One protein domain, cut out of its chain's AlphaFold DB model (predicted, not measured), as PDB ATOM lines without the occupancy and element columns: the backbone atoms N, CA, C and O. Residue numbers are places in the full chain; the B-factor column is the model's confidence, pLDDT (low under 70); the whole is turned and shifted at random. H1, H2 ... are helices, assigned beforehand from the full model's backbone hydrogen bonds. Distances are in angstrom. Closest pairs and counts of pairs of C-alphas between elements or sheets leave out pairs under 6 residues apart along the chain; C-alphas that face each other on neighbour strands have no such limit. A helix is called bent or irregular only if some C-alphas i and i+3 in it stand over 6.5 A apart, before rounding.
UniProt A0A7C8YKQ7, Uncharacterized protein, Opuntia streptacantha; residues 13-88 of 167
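Overview. This is residues 13 to 88 of the 167 residues of an uncharacterized protein of Opuntia streptacantha (UniProt A0A7C8YKQ7). With little regular structure, the model is a compact, loop-rich body: H3 lies in the middle, H2 folds back beside it as a helical hairpin, and H1 sits towards one end of the longest axis. Residues 13 to 47, a stretch of 35 residues with no named element, come before H1, and their C-alphas lie 6 to 18 A from the mean of all C-alphas. The 76 printed residues, all helix by class, have 30 in H1, H2 and H3, in that order, and no named strand; radius of gyration of the C-alphas 11.6 A, spans 32 by 22 by 20 A.

Arrangement. H1, residues 48 to 55, only just touches residues 79 to 83 of H3, residues 74 to 86, with 3 pairs of C-alphas within 8 A, the closest Met 54 and Phe 79 at 7.2 A; they run opposite ways at a steep tilt of 67 degrees, only just short of perpendicular. H2, residues 59 to 67, is apart from H1 and touches H3, the closest C-alphas being Phe 64 and Tyr 78 at 6.8 A; this hairpin runs opposite ways at a shallow tilt of 34 degrees, only just short of steep. Every O i to N i+4 pair is within hydrogen-bond range in H1, but 4 of 5 in H2 and 7 of 9 in H3.

Along the chain. H1 begins at C-alpha 48 (-1.987, -63.313, 138.034) and is 10.5 A long; H2 is 12.7 A. H3, 17.2 A, is irregular, with C-alphas 76 and 79 7.6 A apart, and ends at C-alpha 86 (1.563, -62.338, 122.567).

Size, cuts and confidence. The two farthest C-alphas, Lys 18 and Asp 49, are 32.7 A apart. The printed part has no cut; H1 to H2 is a tight link, H2 to H3 a short one. No printed residue is under 70 in pLDDT.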
ATOM      1  N   PHE A  13     -10.688 -67.759 119.779       97.75
ATOM      2  CA  PHE A  13     -10.971 -68.502 118.555       97.75
ATOM      3  C   PHE A  13     -11.234 -67.555 117.389       97.75
ATOM      4  O   PHE A  13     -11.675 -66.418 117.570       97.75
ATOM      5  N   ASP A  14     -10.952 -68.035 116.183       98.06
ATOM      6  CA  ASP A  14     -11.320 -67.352 114.952       98.06
ATOM      7  C   ASP A  14     -12.772 -67.686 114.596       98.06
ATOM      8  O   ASP A  14     -13.125 -68.848 114.391       98.06
ATOM      9  N   ASP A  15     -13.631 -66.672 114.561       96.94
ATOM     10  CA  ASP A  15     -15.031 -66.832 114.184       96.94
ATOM     11  C   ASP A  15     -15.262 -66.172 112.820       96.94
ATOM     12  O   ASP A  15     -15.342 -64.942 112.753       96.94
ATOM     13  N   PRO A  16     -15.420 -66.947 111.730       97.12
ATOM     14  CA  PRO A  16     -15.558 -66.388 110.386       97.12
ATOM     15  C   PRO A  16     -16.890 -65.653 110.172       97.12
ATOM     16  O   PRO A  16     -17.087 -65.001 109.148       97.12
ATOM     17  N   ARG A  17     -17.834 -65.751 111.114       94.94
ATOM     18  CA  ARG A  17     -19.175 -65.169 110.991       94.94
ATOM     19  C   ARG A  17     -19.167 -63.667 111.297       94.94
ATOM     20  O   ARG A  17     -18.229 -63.107 111.867       94.94
ATOM     21  N   LYS A  18     -20.296 -63.007 111.009       94.88
ATOM     22  CA  LYS A  18     -20.520 -61.578 111.306       94.88
ATOM     23  C   LYS A  18     -20.190 -61.177 112.758       94.88
ATOM     24  O   LYS A  18     -19.605 -60.114 112.931       94.88
ATOM     25  N   PRO A  19     -20.511 -61.973 113.801       93.69
ATOM     26  CA  PRO A  19     -20.166 -61.627 115.180       93.69
ATOM     27  C   PRO A  19     -18.680 -61.742 115.541       93.69
ATOM     28  O   PRO A  19     -18.360 -61.387 116.674       93.69
ATOM     29  N   GLY A  20     -17.840 -62.278 114.647       96.25
ATOM     30  CA  GLY A  20     -16.398 -62.474 114.796       96.25
ATOM     31  C   GLY A  20     -15.600 -61.585 113.843       96.25
ATOM     32  O   GLY A  20     -15.504 -60.379 114.067       96.25
ATOM     33  N   ARG A  21     -15.065 -62.163 112.759       97.50
ATOM     34  CA  ARG A  21     -14.335 -61.460 111.685       97.50
ATOM     35  C   ARG A  21     -15.127 -60.293 111.093       97.50
ATOM     36  O   ARG A  21     -14.545 -59.269 110.766       97.50
ATOM     37  N   GLY A  22     -16.459 -60.379 111.035       97.25
ATOM     38  CA  GLY A  22     -17.300 -59.267 110.568       97.25
ATOM     39  C   GLY A  22     -17.308 -58.019 111.467       97.25
ATOM     40  O   GLY A  22     -17.875 -57.003 111.070       97.25
ATOM     41  N   ARG A  23     -16.707 -58.080 112.664       97.44
ATOM     42  CA  ARG A  23     -16.508 -56.932 113.568       97.44
ATOM     43  C   ARG A  23     -15.098 -56.334 113.496       97.44
ATOM     44  O   ARG A  23     -14.849 -55.332 114.161       97.44
ATOM     45  N   TYR A  24     -14.194 -56.936 112.723       98.31
ATOM     46  CA  TYR A  24     -12.835 -56.433 112.544       98.31
ATOM     47  C   TYR A  24     -12.832 -55.115 111.760       98.31
ATOM     48  O   TYR A  24     -13.580 -54.945 110.795       98.31
ATOM     49  N   ASN A  25     -11.963 -54.186 112.161       98.12
ATOM     50  CA  ASN A  25     -11.762 -52.920 111.470       98.12
ATOM     51  C   ASN A  25     -10.425 -52.956 110.708       98.12
ATOM     52  O   ASN A  25      -9.380 -53.007 111.357       98.12
ATOM     53  N   PRO A  26     -10.414 -52.857 109.363       97.88
ATOM     54  CA  PRO A  26      -9.183 -52.886 108.571       97.88
ATOM     55  C   PRO A  26      -8.138 -51.831 108.948       97.88
ATOM     56  O   PRO A  26      -6.960 -52.048 108.688       97.88
ATOM     57  N   LYS A  27      -8.536 -50.724 109.594       98.25
ATOM     58  CA  LYS A  27      -7.605 -49.696 110.094       98.25
ATOM     59  C   LYS A  27      -6.699 -50.181 111.231       98.25
ATOM     60  O   LYS A  27      -5.731 -49.509 111.547       98.25
ATOM     61  N   MET A  28      -6.996 -51.329 111.841       98.38
ATOM     62  CA  MET A  28      -6.119 -51.950 112.839       98.38
ATOM     63  C   MET A  28      -4.863 -52.584 112.214       98.38
ATOM     64  O   MET A  28      -3.880 -52.826 112.919       98.38
ATOM     65  N   ALA A  29      -4.869 -52.830 110.898       98.06
ATOM     66  CA  ALA A  29      -3.694 -53.281 110.165       98.06
ATOM     67  C   ALA A  29      -2.663 -52.140 110.016       98.06
ATOM     68  O   ALA A  29      -3.048 -50.977 109.902       98.06
ATOM     69  N   PRO A  30      -1.355 -52.452 109.963       98.00
ATOM     70  CA  PRO A  30      -0.765 -53.796 109.964       98.00
ATOM     71  C   PRO A  30      -0.550 -54.378 111.369       98.00
ATOM     72  O   PRO A  30      -0.082 -55.504 111.493       98.00
ATOM     73  N   ASN A  31      -0.841 -53.623 112.431       98.31
ATOM     74  CA  ASN A  31      -0.489 -54.013 113.795       98.31
ATOM     75  C   ASN A  31      -1.327 -55.168 114.351       98.31
ATOM     76  O   ASN A  31      -0.809 -55.949 115.146       98.31
ATOM     77  N   ILE A  32      -2.595 -55.255 113.953       98.62
ATOM     78  CA  ILE A  32      -3.479 -56.398 114.181       98.62
ATOM     79  C   ILE A  32      -4.073 -56.728 112.821       98.62
ATOM     80  O   ILE A  32      -4.804 -55.911 112.268       98.62
ATOM     81  N   THR A  33      -3.748 -57.891 112.271       98.62
ATOM     82  CA  THR A  33      -4.329 -58.357 111.011       98.62
ATOM     83  C   THR A  33      -5.661 -59.071 111.249       98.62
ATOM     84  O   THR A  33      -6.023 -59.408 112.378       98.62
ATOM     85  N   ILE A  34      -6.406 -59.343 110.175       98.38
ATOM     86  CA  ILE A  34      -7.633 -60.146 110.274       98.38
ATOM     87  C   ILE A  34      -7.351 -61.568 110.781       98.38
ATOM     88  O   ILE A  34      -8.205 -62.156 111.440       98.38
ATOM     89  N   ASP A  35      -6.163 -62.110 110.510       98.25
ATOM     90  CA  ASP A  35      -5.791 -63.451 110.959       98.25
ATOM     91  C   ASP A  35      -5.372 -63.471 112.427       98.25
ATOM     92  O   ASP A  35      -5.559 -64.496 113.082       98.25
ATOM     93  N   ASP A  36      -4.921 -62.337 112.972       98.50
ATOM     94  CA  ASP A  36      -4.705 -62.153 114.409       98.50
ATOM     95  C   ASP A  36      -6.020 -61.985 115.183       98.50
ATOM     96  O   ASP A  36      -6.074 -62.248 116.384       98.50
ATOM     97  N   TRP A  37      -7.085 -61.528 114.517       98.56
ATOM     98  CA  TRP A  37      -8.358 -61.191 115.148       98.56
ATOM     99  C   TRP A  37      -9.011 -62.411 115.797       98.56
ATOM    100  O   TRP A  37      -9.299 -63.421 115.146       98.56
ATOM    101  N   ARG A  38      -9.293 -62.318 117.097       98.62
ATOM    102  CA  ARG A  38      -9.934 -63.399 117.850       98.62
ATOM    103  C   ARG A  38     -11.170 -62.923 118.574       98.62
ATOM    104  O   ARG A  38     -11.311 -61.759 118.941       98.62
ATOM    105  N   LYS A  39     -12.071 -63.872 118.787       98.06
ATOM    106  CA  LYS A  39     -13.256 -63.740 119.618       98.06
ATOM    107  C   LYS A  39     -13.118 -64.622 120.856       98.06
ATOM    108  O   LYS A  39     -12.524 -65.698 120.803       98.06
ATOM    109  N   GLY A  40     -13.702 -64.175 121.958       96.88
ATOM    110  CA  GLY A  40     -13.769 -64.904 123.212       96.88
ATOM    111  C   GLY A  40     -15.036 -64.610 124.005       96.88
ATOM    112  O   GLY A  40     -15.934 -63.887 123.573       96.88
ATOM    113  N   SER A  41     -15.108 -65.218 125.185       94.88
ATOM    114  CA  SER A  41     -16.157 -64.966 126.172       94.88
ATOM    115  C   SER A  41     -15.743 -63.811 127.081       94.88
ATOM    116  O   SER A  41     -14.606 -63.785 127.539       94.88
ATOM    117  N   GLN A  42     -16.692 -62.944 127.443       94.75
ATOM    118  CA  GLN A  42     -16.524 -61.945 128.513       94.75
ATOM    119  C   GLN A  42     -16.269 -62.590 129.892       94.75
ATOM    120  O   GLN A  42     -15.836 -61.934 130.830       94.75
ATOM    121  N   TRP A  43     -16.587 -63.880 130.032       96.06
ATOM    122  CA  TRP A  43     -16.384 -64.676 131.240       96.06
ATOM    123  C   TRP A  43     -15.159 -65.554 131.040       96.06
ATOM    124  O   TRP A  43     -15.195 -66.485 130.224       96.06
ATOM    125  N   PHE A  44     -14.099 -65.265 131.780       96.69
ATOM    126  CA  PHE A  44     -12.828 -65.969 131.714       96.69
ATOM    127  C   PHE A  44     -12.176 -66.006 133.094       96.69
ATOM    128  O   PHE A  44     -12.551 -65.261 133.999       96.69
ATOM    129  N   GLU A  45     -11.197 -66.886 133.234       96.25
ATOM    130  CA  GLU A  45     -10.268 -66.889 134.355       96.25
ATOM    131  C   GLU A  45      -8.864 -66.653 133.798       96.25
ATOM    132  O   GLU A  45      -8.545 -67.086 132.687       96.25
ATOM    133  N   VAL A  46      -8.051 -65.908 134.543       96.19
ATOM    134  CA  VAL A  46      -6.654 -65.657 134.201       96.19
ATOM    135  C   VAL A  46      -5.781 -65.753 135.436       96.19
ATOM    136  O   VAL A  46      -6.118 -65.237 136.505       96.19
ATOM    137  N   HIS A  47      -4.609 -66.345 135.253       95.12
ATOM    138  CA  HIS A  47      -3.551 -66.307 136.243       95.12
ATOM    139  C   HIS A  47      -3.045 -64.881 136.451       95.12
ATOM    140  O   HIS A  47      -3.084 -64.035 135.555       95.12
ATOM    141  N   ARG A  48      -2.504 -64.629 137.645       95.81
ATOM    142  CA  ARG A  48      -1.987 -63.313 138.034       95.81
ATOM    143  C   ARG A  48      -0.894 -62.799 137.093       95.81
ATOM    144  O   ARG A  48      -0.855 -61.607 136.809       95.81
ATOM    145  N   ASP A  49      -0.008 -63.673 136.632       96.06
ATOM    146  CA  ASP A  49       1.091 -63.321 135.731       96.06
ATOM    147  C   ASP A  49       0.583 -62.840 134.363       96.06
ATOM    148  O   ASP A  49       0.999 -61.778 133.893       96.06
ATOM    149  N   LEU A  50      -0.361 -63.563 133.755       97.50
ATOM    150  CA  LEU A  50      -1.009 -63.159 132.514       97.50
ATOM    151  C   LEU A  50      -1.851 -61.896 132.725       97.50
ATOM    152  O   LEU A  50      -1.786 -60.984 131.907       97.50
ATOM    153  N   ALA A  51      -2.567 -61.789 133.847       98.19
ATOM    154  CA  ALA A  51      -3.355 -60.605 134.173       98.19
ATOM    155  C   ALA A  51      -2.492 -59.333 134.221       98.19
ATOM    156  O   ALA A  51      -2.854 -58.336 133.601       98.19
ATOM    157  N   ILE A  52      -1.326 -59.372 134.882       98.50
ATOM    158  CA  ILE A  52      -0.385 -58.238 134.934       98.50
ATOM    159  C   ILE A  52       0.070 -57.842 133.525       98.50
ATOM    160  O   ILE A  52       0.090 -56.658 133.191       98.50
ATOM    161  N   ARG A  53       0.405 -58.825 132.683       98.25
ATOM    162  CA  ARG A  53       0.809 -58.596 131.287       98.25
ATOM    163  C   ARG A  53      -0.311 -57.966 130.457       98.25
ATOM    164  O   ARG A  53      -0.042 -57.060 129.678       98.25
ATOM    165  N   MET A  54      -1.551 -58.417 130.641       97.69
ATOM    166  CA  MET A  54      -2.724 -57.900 129.928       97.69
ATOM    167  C   MET A  54      -3.044 -56.452 130.306       97.69
ATOM    168  O   MET A  54      -3.315 -55.647 129.421       97.69
ATOM    169  N   ILE A  55      -3.003 -56.103 131.598       97.31
ATOM    170  CA  ILE A  55      -3.312 -54.732 132.048       97.31
ATOM    171  C   ILE A  55      -2.185 -53.737 131.762       97.31
ATOM    172  O   ILE A  55      -2.415 -52.534 131.786       97.31
ATOM    173  N   SER A  56      -0.972 -54.238 131.524       98.12
ATOM    174  CA  SER A  56       0.200 -53.422 131.202       98.12
ATOM    175  C   SER A  56       0.350 -53.179 129.695       98.12
ATOM    176  O   SER A  56       1.245 -52.438 129.289       98.12
ATOM    177  N   ASP A  57      -0.484 -53.802 128.850       98.31
ATOM    178  CA  ASP A  57      -0.465 -53.537 127.413       98.31
ATOM    179  C   ASP A  57      -1.000 -52.135 127.103       98.31
ATOM    180  O   ASP A  57      -2.145 -51.797 127.393       98.31
ATOM    181  N   MET A  58      -0.158 -51.340 126.445       98.25
ATOM    182  CA  MET A  58      -0.510 -50.016 125.929       98.25
ATOM    183  C   MET A  58      -0.595 -50.003 124.399       98.25
ATOM    184  O   MET A  58      -1.280 -49.157 123.815       98.25
ATOM    185  N   LYS A  59       0.103 -50.928 123.728       98.25
ATOM    186  CA  LYS A  59       0.240 -50.926 122.270       98.25
ATOM    187  C   LYS A  59      -1.044 -51.392 121.601       98.25
ATOM    188  O   LYS A  59      -1.557 -50.692 120.737       98.25
ATOM    189  N   TYR A  60      -1.565 -52.558 121.974       98.44
ATOM    190  CA  TYR A  60      -2.787 -53.064 121.351       98.44
ATOM    191  C   TYR A  60      -4.017 -52.403 121.966       98.44
ATOM    192  O   TYR A  60      -4.966 -52.112 121.238       98.44
ATOM    193  N   TYR A  61      -3.973 -52.062 123.257       98.31
ATOM    194  CA  TYR A  61      -5.011 -51.268 123.905       98.31
ATOM    195  C   TYR A  61      -5.320 -49.971 123.147       98.31
ATOM    196  O   TYR A  61      -6.485 -49.720 122.851       98.31
ATOM    197  N   SER A  62      -4.305 -49.173 122.791       98.38
ATOM    198  CA  SER A  62      -4.513 -47.910 122.062       98.38
ATOM    199  C   SER A  62      -5.168 -48.124 120.692       98.38
ATOM    200  O   SER A  62      -6.126 -47.427 120.357       98.38
ATOM    201  N   ILE A  63      -4.756 -49.154 119.948       98.56
ATOM    202  CA  ILE A  63      -5.374 -49.527 118.662       98.56
ATOM    203  C   ILE A  63      -6.847 -49.921 118.853       98.56
ATOM    204  O   ILE A  63      -7.725 -49.467 118.114       98.56
ATOM    205  N   PHE A  64      -7.152 -50.746 119.860       98.31
ATOM    206  CA  PHE A  64      -8.531 -51.113 120.194       98.31
ATOM    207  C   PHE A  64      -9.349 -49.893 120.633       98.31
ATOM    208  O   PHE A  64     -10.493 -49.741 120.210       98.31
ATOM    209  N   GLN A  65      -8.780 -49.007 121.447       97.75
ATOM    210  CA  GLN A  65      -9.430 -47.784 121.917       97.75
ATOM    211  C   GLN A  65      -9.802 -46.850 120.753       97.75
ATOM    212  O   GLN A  65     -10.871 -46.228 120.758       97.75
ATOM    213  N   GLU A  66      -8.944 -46.769 119.738       98.00
ATOM    214  CA  GLU A  66      -9.181 -45.948 118.557       98.00
ATOM    215  C   GLU A  66     -10.179 -46.605 117.589       98.00
ATOM    216  O   GLU A  66     -11.158 -45.977 117.174       98.00
ATOM    217  N   HIS A  67      -9.970 -47.879 117.249       98.19
ATOM    218  CA  HIS A  67     -10.620 -48.513 116.097       98.19
ATOM    219  C   HIS A  67     -11.725 -49.522 116.434       98.19
ATOM    220  O   HIS A  67     -12.541 -49.820 115.556       98.19
ATOM    221  N   CYS A  68     -11.812 -50.031 117.669       97.50
ATOM    222  CA  CYS A  68     -12.911 -50.901 118.101       97.50
ATOM    223  C   CYS A  68     -14.125 -50.058 118.518       97.50
ATOM    224  O   CYS A  68     -14.445 -49.891 119.694       97.50
ATOM    225  N   ARG A  69     -14.814 -49.506 117.517       95.19
ATOM    226  CA  ARG A  69     -16.108 -48.820 117.654       95.19
ATOM    227  C   ARG A  69     -17.227 -49.725 117.139       95.19
ATOM    228  O   ARG A  69     -16.922 -50.623 116.350       95.19
ATOM    229  N   PRO A  70     -18.500 -49.531 117.547       94.19
ATOM    230  CA  PRO A  70     -19.615 -50.314 117.021       94.19
ATOM    231  C   PRO A  70     -19.520 -50.466 115.491       94.19
ATOM    232  O   PRO A  70     -19.324 -49.467 114.802       94.19
ATOM    233  N   PRO A  71     -19.603 -51.697 114.959       93.56
ATOM    234  CA  PRO A  71     -20.113 -52.906 115.603       93.56
ATOM    235  C   PRO A  71     -19.084 -53.705 116.429       93.56
ATOM    236  O   PRO A  71     -19.409 -54.800 116.858       93.56
ATOM    237  N   CYS A  72     -17.863 -53.240 116.673       96.06
ATOM    238  CA  CYS A  72     -16.890 -53.960 117.503       96.06
ATOM    239  C   CYS A  72     -17.270 -53.984 118.999       96.06
ATOM    240  O   CYS A  72     -17.795 -53.001 119.525       96.06
ATOM    241  N   TYR A  73     -16.987 -55.103 119.678       96.38
ATOM    242  CA  TYR A  73     -17.148 -55.279 121.129       96.38
ATOM    243  C   TYR A  73     -15.793 -55.590 121.767       96.38
ATOM    244  O   TYR A  73     -15.249 -56.678 121.595       96.38
ATOM    245  N   ASN A  74     -15.223 -54.610 122.470       96.12
ATOM    246  CA  ASN A  74     -13.871 -54.708 123.026       96.12
ATOM    247  C   ASN A  74     -13.748 -55.874 124.027       96.12
ATOM    248  O   ASN A  74     -12.816 -56.666 123.952       96.12
ATOM    249  N   ASP A  75     -14.747 -56.049 124.883       95.31
ATOM    250  CA  ASP A  75     -14.828 -57.102 125.898       95.31
ATOM    251  C   ASP A  75     -14.945 -58.534 125.341       95.31
ATOM    252  O   ASP A  75     -14.624 -59.488 126.048       95.31
ATOM    253  N   GLU A  76     -15.354 -58.706 124.079       97.25
ATOM    254  CA  GLU A  76     -15.346 -60.004 123.385       97.25
ATOM    255  C   GLU A  76     -14.091 -60.234 122.525       97.25
ATOM    256  O   GLU A  76     -13.871 -61.364 122.089       97.25
ATOM    257  N   HIS A  77     -13.283 -59.203 122.252       98.38
ATOM    258  CA  HIS A  77     -12.240 -59.265 121.217       98.38
ATOM    259  C   HIS A  77     -10.837 -58.857 121.665       98.38
ATOM    260  O   HIS A  77      -9.868 -59.459 121.204       98.38
ATOM    261  N   TYR A  78     -10.698 -57.878 122.560       98.44
ATOM    262  CA  TYR A  78      -9.399 -57.310 122.917       98.44
ATOM    263  C   TYR A  78      -8.474 -58.335 123.559       98.44
ATOM    264  O   TYR A  78      -7.455 -58.699 122.978       98.44
ATOM    265  N   PHE A  79      -8.851 -58.862 124.719       98.50
ATOM    266  CA  PHE A  79      -8.028 -59.840 125.420       98.50
ATOM    267  C   PHE A  79      -7.822 -61.157 124.659       98.50
ATOM    268  O   PHE A  79      -6.687 -61.631 124.637       98.50
ATOM    269  N   PRO A  80      -8.833 -61.733 123.981       98.56
ATOM    270  CA  PRO A  80      -8.624 -62.888 123.108       98.56
ATOM    271  C   PRO A  80      -7.582 -62.645 122.011       98.56
ATOM    272  O   PRO A  80      -6.736 -63.509 121.777       98.56
ATOM    273  N   THR A  81      -7.621 -61.471 121.371       98.69
ATOM    274  CA  THR A  81      -6.677 -61.080 120.311       98.69
ATOM    275  C   THR A  81      -5.285 -60.833 120.888       98.69
ATOM    276  O   THR A  81      -4.311 -61.408 120.413       98.69
ATOM    277  N   LEU A  82      -5.181 -60.058 121.971       98.62
ATOM    278  CA  LEU A  82      -3.917 -59.777 122.655       98.62
ATOM    279  C   LEU A  82      -3.209 -61.068 123.086       98.62
ATOM    280  O   LEU A  82      -2.021 -61.248 122.825       98.62
ATOM    281  N   ALA A  83      -3.941 -61.979 123.731       98.31
ATOM    282  CA  ALA A  83      -3.384 -63.239 124.197       98.31
ATOM    283  C   ALA A  83      -2.998 -64.165 123.037       98.31
ATOM    284  O   ALA A  83      -1.999 -64.862 123.143       98.31
ATOM    285  N   HIS A  84      -3.729 -64.142 121.920       98.50
ATOM    286  CA  HIS A  84      -3.354 -64.904 120.729       98.50
ATOM    287  C   HIS A  84      -2.039 -64.418 120.112       98.50
ATOM    288  O   HIS A  84      -1.191 -65.241 119.775       98.50
ATOM    289  N   ILE A  85      -1.857 -63.099 120.016       98.44
ATOM    290  CA  ILE A  85      -0.655 -62.496 119.431       98.44
ATOM    291  C   ILE A  85       0.563 -62.693 120.347       98.44
ATOM    292  O   ILE A  85       1.640 -63.046 119.873       98.44
ATOM    293  N   LEU A  86       0.416 -62.443 121.654       98.38
ATOM    294  CA  LEU A  86       1.563 -62.338 122.567       98.38
ATOM    295  C   LEU A  86       1.761 -63.544 123.488       98.38
ATOM    296  O   LEU A  86       2.891 -63.828 123.881       98.38
ATOM    297  N   TYR A  87       0.685 -64.236 123.872       98.12
ATOM    298  CA  TYR A  87       0.699 -65.234 124.948       98.12
ATOM    299  C   TYR A  87      -0.041 -66.544 124.595       98.12
ATOM    300  O   TYR A  87      -0.743 -67.086 125.456       98.12
ATOM    301  N   PRO A  88       0.097 -67.101 123.371       97.12
ATOM    302  CA  PRO A  88      -0.734 -68.223 122.922       97.12
ATOM    303  C   PRO A  88      -0.540 -69.497 123.755       97.12
ATOM    304  O   PRO A  88      -1.454 -70.309 123.862       97.12
TER     305      PRO A  88